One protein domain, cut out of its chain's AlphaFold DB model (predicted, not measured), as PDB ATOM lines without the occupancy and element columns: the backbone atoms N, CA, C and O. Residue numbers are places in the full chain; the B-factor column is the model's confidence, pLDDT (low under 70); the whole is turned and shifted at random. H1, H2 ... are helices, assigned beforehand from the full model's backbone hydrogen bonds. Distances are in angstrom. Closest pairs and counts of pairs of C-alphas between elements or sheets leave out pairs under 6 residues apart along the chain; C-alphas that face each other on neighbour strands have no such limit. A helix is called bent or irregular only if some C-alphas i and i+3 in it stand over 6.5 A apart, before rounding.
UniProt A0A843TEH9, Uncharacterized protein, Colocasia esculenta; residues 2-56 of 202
ATOM      1  N   LEU A   2     161.941 189.608 170.873       50.59
ATOM      2  CA  LEU A   2     163.081 190.458 171.231       50.59
ATOM      3  C   LEU A   2     164.352 189.878 170.598       50.59
ATOM      4  O   LEU A   2     164.593 188.673 170.666       50.59
ATOM      5  N   ASN A   3     165.110 190.730 169.912       51.50
ATOM      6  CA  ASN A   3     166.282 190.351 169.130       51.50
ATOM      7  C   ASN A   3     167.443 189.965 170.060       51.50
ATOM      8  O   ASN A   3     168.224 190.822 170.445       51.50
ATOM      9  N   ALA A   4     167.631 188.678 170.354       58.59
ATOM     10  CA  ALA A   4     168.739 188.188 171.191       58.59
ATOM     11  C   ALA A   4     170.157 188.598 170.707       58.59
ATOM     12  O   ALA A   4     171.134 188.477 171.444       58.59
ATOM     13  N   GLY A   5     170.290 189.090 169.469       58.94
ATOM     14  CA  GLY A   5     171.551 189.584 168.912       58.94
ATOM     15  C   GLY A   5     171.976 190.986 169.374       58.94
ATOM     16  O   GLY A   5     173.169 191.287 169.312       58.94
ATOM     17  N   SER A   6     171.060 191.847 169.841       61.50
ATOM     18  CA  SER A   6     171.433 193.178 170.356       61.50
ATOM     19  C   SER A   6     172.134 193.087 171.706       61.50
ATOM     20  O   SER A   6     173.150 193.747 171.919       61.50
ATOM     21  N   ASP A   7     171.650 192.199 172.570       66.06
ATOM     22  CA  ASP A   7     172.021 192.160 173.986       66.06
ATOM     23  C   ASP A   7     173.452 191.635 174.185       66.06
ATOM     24  O   ASP A   7     174.202 192.123 175.033       66.06
ATOM     25  N   LEU A   8     173.898 190.697 173.338       69.06
ATOM     26  CA  LEU A   8     175.285 190.226 173.336       69.06
ATOM     27  C   LEU A   8     176.250 191.303 172.819       69.06
ATOM     28  O   LEU A   8     177.326 191.491 173.387       69.06
ATOM     29  N   ALA A   9     175.872 192.034 171.766       72.44
ATOM     30  CA  ALA A   9     176.686 193.122 171.228       72.44
ATOM     31  C   ALA A   9     176.825 194.274 172.235       72.44
ATOM     32  O   ALA A   9     177.877 194.910 172.315       72.44
ATOM     33  N   GLU A  10     175.784 194.527 173.023       74.50
ATOM     34  CA  GLU A  10     175.782 195.520 174.093       74.50
ATOM     35  C   GLU A  10     176.619 195.070 175.299       74.50
ATOM     36  O   GLU A  10     177.458 195.831 175.781       74.50
ATOM     37  N   MET A  11     176.526 193.801 175.704       73.62
ATOM     38  CA  MET A  11     177.373 193.233 176.758       73.62
ATOM     39  C   MET A  11     178.864 193.216 176.379       73.62
ATOM     40  O   MET A  11     179.727 193.458 177.227       73.62
ATOM     41  N   VAL A  12     179.192 192.954 175.111       79.06
ATOM     42  CA  VAL A  12     180.575 193.012 174.609       79.06
ATOM     43  C   VAL A  12     181.101 194.450 174.623       79.06
ATOM     44  O   VAL A  12     182.246 194.670 175.021       79.06
ATOM     45  N   LYS A  13     180.268 195.440 174.277       76.81
ATOM     46  CA  LYS A  13     180.621 196.865 174.395       76.81
ATOM     47  C   LYS A  13     180.821 197.285 175.851       76.81
ATOM     48  O   LYS A  13     181.784 197.983 176.132       76.81
ATOM     49  N   ALA A  14     179.982 196.816 176.773       79.00
ATOM     50  CA  ALA A  14     180.087 197.138 178.198       79.00
ATOM     51  C   ALA A  14     181.367 196.587 178.858       79.00
ATOM     52  O   ALA A  14     181.867 197.165 179.820       79.00
ATOM     53  N   LYS A  15     181.917 195.482 178.339       83.81
ATOM     54  CA  LYS A  15     183.174 194.878 178.821       83.81
ATOM     55  C   LYS A  15     184.424 195.387 178.096       83.81
ATOM     56  O   LYS A  15     185.540 195.129 178.550       83.81
ATOM     57  N   ALA A  16     184.271 196.082 176.970       83.50
ATOM     58  CA  ALA A  16     185.395 196.628 176.221       83.50
ATOM     59  C   ALA A  16     185.957 197.879 176.918       83.50
ATOM     60  O   ALA A  16     185.216 198.730 177.406       83.50
ATOM     61  N   LYS A  17     187.290 198.019 176.964       86.44
ATOM     62  CA  LYS A  17     187.912 199.215 177.557       86.44
ATOM     63  C   LYS A  17     187.528 200.456 176.734       86.44
ATOM     64  O   LYS A  17     187.624 200.406 175.504       86.44
ATOM     65  N   PRO A  18     187.195 201.588 177.382       81.69
ATOM     66  CA  PRO A  18     186.634 202.764 176.711       81.69
ATOM     67  C   PRO A  18     187.568 203.340 175.644       81.69
ATOM     68  O   PRO A  18     187.115 203.755 174.584       81.69
ATOM     69  N   HIS A  19     188.882 203.271 175.869       85.31
ATOM     70  CA  HIS A  19     189.885 203.712 174.900       85.31
ATOM     71  C   HIS A  19     189.765 202.992 173.544       85.31
ATOM     72  O   HIS A  19     189.858 203.630 172.498       85.31
ATOM     73  N   TYR A  20     189.497 201.682 173.538       82.12
ATOM     74  CA  TYR A  20     189.327 200.934 172.289       82.12
ATOM     75  C   TYR A  20     187.971 201.200 171.635       82.12
ATOM     76  O   TYR A  20     187.893 201.257 170.412       82.12
ATOM     77  N   ILE A  21     186.914 201.423 172.423       84.06
ATOM     78  CA  ILE A  21     185.595 201.792 171.888       84.06
ATOM     79  C   ILE A  21     185.694 203.115 171.122       84.06
ATOM     80  O   ILE A  21     185.223 203.198 169.990       84.06
ATOM     81  N   THR A  22     186.369 204.119 171.687       85.69
ATOM     82  CA  THR A  22     186.571 205.424 171.040       85.69
ATOM     83  C   THR A  22     187.394 205.311 169.758       85.69
ATOM     84  O   THR A  22     187.055 205.934 168.756       85.69
ATOM     85  N   GLN A  23     188.445 204.487 169.752       81.38
ATOM     86  CA  GLN A  23     189.274 204.269 168.561       81.38
ATOM     87  C   GLN A  23     188.543 203.515 167.444       81.38
ATOM     88  O   GLN A  23     188.814 203.745 166.267       81.38
ATOM     89  N   LEU A  24     187.618 202.620 167.799       81.62
ATOM     90  CA  LEU A  24     186.877 201.793 166.847       81.62
ATOM     91  C   LEU A  24     185.533 202.405 166.430       81.62
ATOM     92  O   LEU A  24     184.975 201.980 165.421       81.62
ATOM     93  N   ALA A  25     185.029 203.418 167.141       77.81
ATOM     94  CA  ALA A  25     183.776 204.105 166.822       77.81
ATOM     95  C   ALA A  25     183.701 204.630 165.369       77.81
ATOM     96  O   ALA A  25     182.676 204.399 164.728       77.81
ATOM     97  N   PRO A  26     184.762 205.225 164.779       78.31
ATOM     98  CA  PRO A  26     184.756 205.641 163.368       78.31
ATOM     99  C   PRO A  26     184.634 204.477 162.370       78.31
ATOM    100  O   PRO A  26     184.239 204.665 161.216       78.31
ATOM    101  N   PHE A  27     184.978 203.265 162.809       80.75
ATOM    102  CA  PHE A  27     184.958 202.037 162.015       80.75
ATOM    103  C   PHE A  27     183.777 201.124 162.374       80.75
ATOM    104  O   PHE A  27     183.639 200.043 161.802       80.75
ATOM    105  N   ALA A  28     182.904 201.549 163.292       82.50
ATOM    106  CA  ALA A  28     181.754 200.772 163.719       82.50
ATOM    107  C   ALA A  28     180.696 200.738 162.609       82.50
ATOM    108  O   ALA A  28     180.036 201.735 162.313       82.50
ATOM    109  N   ILE A  29     180.509 199.570 161.994       80.12
ATOM    110  CA  ILE A  29     179.457 199.358 161.001       80.12
ATOM    111  C   ILE A  29     178.322 198.574 161.670       80.12
ATOM    112  O   ILE A  29     178.516 197.416 162.032       80.12
ATOM    113  N   PRO A  30     177.134 199.181 161.856       75.50
ATOM    114  CA  PRO A  30     176.108 198.637 162.747       75.50
ATOM    115  C   PRO A  30     175.354 197.441 162.164       75.50
ATOM    116  O   PRO A  30     174.670 196.738 162.899       75.50
ATOM    117  N   THR A  31     175.440 197.208 160.852       87.44
ATOM    118  CA  THR A  31     174.748 196.098 160.196       87.44
ATOM    119  C   THR A  31     175.632 195.432 159.157       87.44
ATOM    120  O   THR A  31     176.382 196.091 158.432       87.44
ATOM    121  N   TYR A  32     175.479 194.116 159.036       83.25
ATOM    122  CA  TYR A  32     176.188 193.312 158.044       83.25
ATOM    123  C   TYR A  32     175.970 193.838 156.612       83.25
ATOM    124  O   TYR A  32     176.921 194.003 155.856       83.25
ATOM    125  N   ALA A  33     174.746 194.255 156.275       84.44
ATOM    126  CA  ALA A  33     174.436 194.834 154.966       84.44
ATOM    127  C   ALA A  33     175.235 196.115 154.645       84.44
ATOM    128  O   ALA A  33     175.641 196.322 153.503       84.44
ATOM    129  N   LYS A  34     175.483 196.989 155.632       87.31
ATOM    130  CA  LYS A  34     176.311 198.193 155.436       87.31
ATOM    131  C   LYS A  34     177.792 197.842 155.276       87.31
ATOM    132  O   LYS A  34     178.490 198.518 154.526       87.31
ATOM    133  N   MET A  35     178.255 196.793 155.954       89.19
ATOM    134  CA  MET A  35     179.639 196.320 155.870       89.19
ATOM    135  C   MET A  35     179.939 195.790 154.470       89.19
ATOM    136  O   MET A  35     180.906 196.230 153.858       89.19
ATOM    137  N   VAL A  36     179.056 194.942 153.934       92.56
ATOM    138  CA  VAL A  36     179.182 194.385 152.578       92.56
ATOM    139  C   VAL A  36     179.159 195.491 151.521       92.56
ATOM    140  O   VAL A  36     180.021 195.526 150.651       92.56
ATOM    141  N   LYS A  37     178.244 196.465 151.632       90.00
ATOM    142  CA  LYS A  37     178.212 197.617 150.712       90.00
ATOM    143  C   LYS A  37     179.495 198.447 150.762       90.00
ATOM    144  O   LYS A  37     179.973 198.891 149.725       90.00
ATOM    145  N   ARG A  38     180.055 198.668 151.957       88.88
ATOM    146  CA  ARG A  38     181.320 199.398 152.107       88.88
ATOM    147  C   ARG A  38     182.501 198.608 151.538       88.88
ATOM    148  O   ARG A  38     183.380 199.229 150.958       88.88
ATOM    149  N   ALA A  39     182.506 197.283 151.679       89.81
ATOM    150  CA  ALA A  39     183.517 196.414 151.079       89.81
ATOM    151  C   ALA A  39     183.480 196.482 149.543       89.81
ATOM    152  O   ALA A  39     184.513 196.744 148.940       89.81
ATOM    153  N   GLN A  40     182.292 196.396 148.937       92.00
ATOM    154  CA  GLN A  40     182.132 196.510 147.482       92.00
ATOM    155  C   GLN A  40     182.677 197.841 146.942       92.00
ATOM    156  O   GLN A  40     183.444 197.866 145.991       92.00
ATOM    157  N   LEU A  41     182.347 198.956 147.603       87.94
ATOM    158  CA  LEU A  41     182.854 200.274 147.207       87.94
ATOM    159  C   LEU A  41     184.380 200.388 147.317       87.94
ATOM    160  O   LEU A  41     184.983 201.175 146.591       87.94
ATOM    161  N   LEU A  42     185.007 199.651 148.239       90.19
ATOM    162  CA  LEU A  42     186.463 199.611 148.354       90.19
ATOM    163  C   LEU A  42     187.085 198.794 147.225       90.19
ATOM    164  O   LEU A  42     188.090 199.238 146.688       90.19
ATOM    165  N   GLU A  43     186.498 197.661 146.843       90.19
ATOM    166  CA  GLU A  43     186.933 196.880 145.676       90.19
ATOM    167  C   GLU A  43     186.868 197.733 144.404       90.19
ATOM    168  O   GLU A  43     187.886 197.931 143.743       90.19
ATOM    169  N   ASP A  44     185.727 198.382 144.158       90.94
ATOM    170  CA  ASP A  44     185.528 199.253 142.995       90.94
ATOM    171  C   ASP A  44     186.511 200.446 142.985       90.94
ATOM    172  O   ASP A  44     187.036 200.853 141.943       90.94
ATOM    173  N   ALA A  45     186.783 201.033 144.157       88.75
ATOM    174  CA  ALA A  45     187.748 202.122 144.298       88.75
ATOM    175  C   ALA A  45     189.192 201.640 144.102       88.75
ATOM    176  O   ALA A  45     189.993 202.348 143.485       88.75
ATOM    177  N   MET A  46     189.531 200.452 144.603       81.69
ATOM    178  CA  MET A  46     190.839 199.841 144.393       81.69
ATOM    179  C   MET A  46     191.065 199.560 142.905       81.69
ATOM    180  O   MET A  46     192.082 200.014 142.375       81.69
ATOM    181  N   ASP A  47     190.078 199.003 142.202       80.19
ATOM    182  CA  ASP A  47     190.107 198.779 140.750       80.19
ATOM    183  C   ASP A  47     190.292 200.086 139.957       80.19
ATOM    184  O   ASP A  47     191.062 200.161 138.988       80.19
ATOM    185  N   PHE A  48     189.647 201.172 140.399       72.19
ATOM    186  CA  PHE A  48     189.845 202.499 139.818       72.19
ATOM    187  C   PHE A  48     191.271 203.024 140.047       72.19
ATOM    188  O   PHE A  48     191.894 203.566 139.126       72.19
ATOM    189  N   THR A  49     191.825 202.843 141.250       68.12
ATOM    190  CA  THR A  49     193.199 203.271 141.552       68.12
ATOM    191  C   THR A  49     194.254 202.429 140.841       68.12
ATOM    192  O   THR A  49     195.280 202.978 140.437       68.12
ATOM    193  N   ASP A  50     194.003 201.145 140.604       67.75
ATOM    194  CA  ASP A  50     194.912 200.256 139.879       67.75
ATOM    195  C   ASP A  50     194.927 200.569 138.377       67.75
ATOM    196  O   ASP A  50     195.986 200.550 137.746       67.75
ATOM    197  N   CYS A  51     193.805 201.035 137.819       61.75
ATOM    198  CA  CYS A  51     193.760 201.629 136.480       61.75
ATOM    199  C   CYS A  51     194.576 202.937 136.372       61.75
ATOM    200  O   CYS A  51     195.100 203.259 135.301       61.75
ATOM    201  N   ILE A  52     194.729 203.696 137.465       61.28
ATOM    202  CA  ILE A  52     195.560 204.913 137.509       61.28
ATOM    203  C   ILE A  52     197.042 204.565 137.724       61.28
ATOM    204  O   ILE A  52     197.901 205.072 136.999       61.28
ATOM    205  N   LYS A  53     197.364 203.662 138.657       61.84
ATOM    206  CA  LYS A  53     198.741 203.206 138.928       61.84
ATOM    207  C   LYS A  53     199.324 202.407 137.755       61.84
ATOM    208  O   LYS A  53     200.478 202.620 137.388       61.84
ATOM    209  N   GLY A  54     198.515 201.587 137.083       53.84
ATOM    210  CA  GLY A  54     198.886 200.864 135.860       53.84
ATOM    211  C   GLY A  54     199.194 201.770 134.659       53.84
ATOM    212  O   GLY A  54     199.840 201.330 133.709       53.84
ATOM    213  N   LYS A  55     198.802 203.052 134.706       49.97
ATOM    214  CA  LYS A  55     199.192 204.071 133.715       49.97
ATOM    215  C   LYS A  55     200.517 204.770 134.045       49.97
ATOM    216  O   LYS A  55     201.090 205.380 133.147       49.97
ATOM    217  N   PHE A  56     201.030 204.662 135.275       47.81
ATOM    218  CA  PHE A  56     202.291 205.289 135.707       47.81
ATOM    219  C   PHE A  56     203.484 204.325 135.811       47.81
ATOM    220  O   PHE A  56     204.625 204.779 135.886       47.81
TER     221      PHE A  56
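AT A GLANCE: This is residues 2 to 56 of the 202 residues of an uncharacterized protein of Colocasia esculenta (UniProt A0A843TEH9). This is an open, flat zigzag of three helices with no packed core. From the first printed residue, H1 runs to a corner, the short and irregular H2 turns back from it so that the two make an open V, and the long H3 then runs away to the other end and makes much of the longest axis. The printed part has 55 residues with three named helices, in the order H1, H2, H3, and no named strand; the class is all helix. The whole is extended, with a radius of gyration of the C-alphas of 17.0 A, and the C-alphas span 51 by 28 by 10 A.

HOW THE PARTS SIT: H1, residues 4 to 15, touches no helix. H2, residues 18 to 27, follows it after a tight link of 2 residues. H1 and H2 are close but not clearly touching, with 1 pair of C-alphas within 8 A: the closest C-alphas, those of Lys 13 and Ile 21, are 7.4 A apart. The two run opposite ways at a steep tilt of 50 degrees, and their centres are 15.4 A apart. H2 is irregular: C-alphas 23 and 26 are 7.0 A apart, and its line is a rough one. After a tight link of 4 residues comes H3, residues 32 to 53, which is apart from H2 and from H1. In H3 every O i to N i+4 pair is within hydrogen-bond range, while in H1 it is 6 of 8 pairs and in H2 4 of 6.

IN THESE COORDINATES: H1 begins at C-alpha 4, at (168.739, 188.188, 171.191), and measures 17.6 A from first to last C-alpha. H2 measures 14.8 A, from Pro 18 at (186.634, 202.764, 176.711) to Phe 27. H3, with 22 residues the longest helix, measures 31.2 A and ends at C-alpha 53, at (198.741, 203.206, 138.928).

THE WHOLE: The two C-alphas farthest apart are those of Leu 2 and Phe 56, the first and last printed residues, at 54.9 A. Three stretches stand free: residues 2 to 12, of which 4 to 12 belong to H1; residues 14 to 20, of which 18 to 20 belong to H2; and residues 39 to 56, of which 39 to 53 belong to H3. The printed part has no cut, and neither of its two links is long. The mean pLDDT of the printed part is 76.8, and 15 residues are under 70, namely residues 2 to 8 and 49 to 56 of this predicted model.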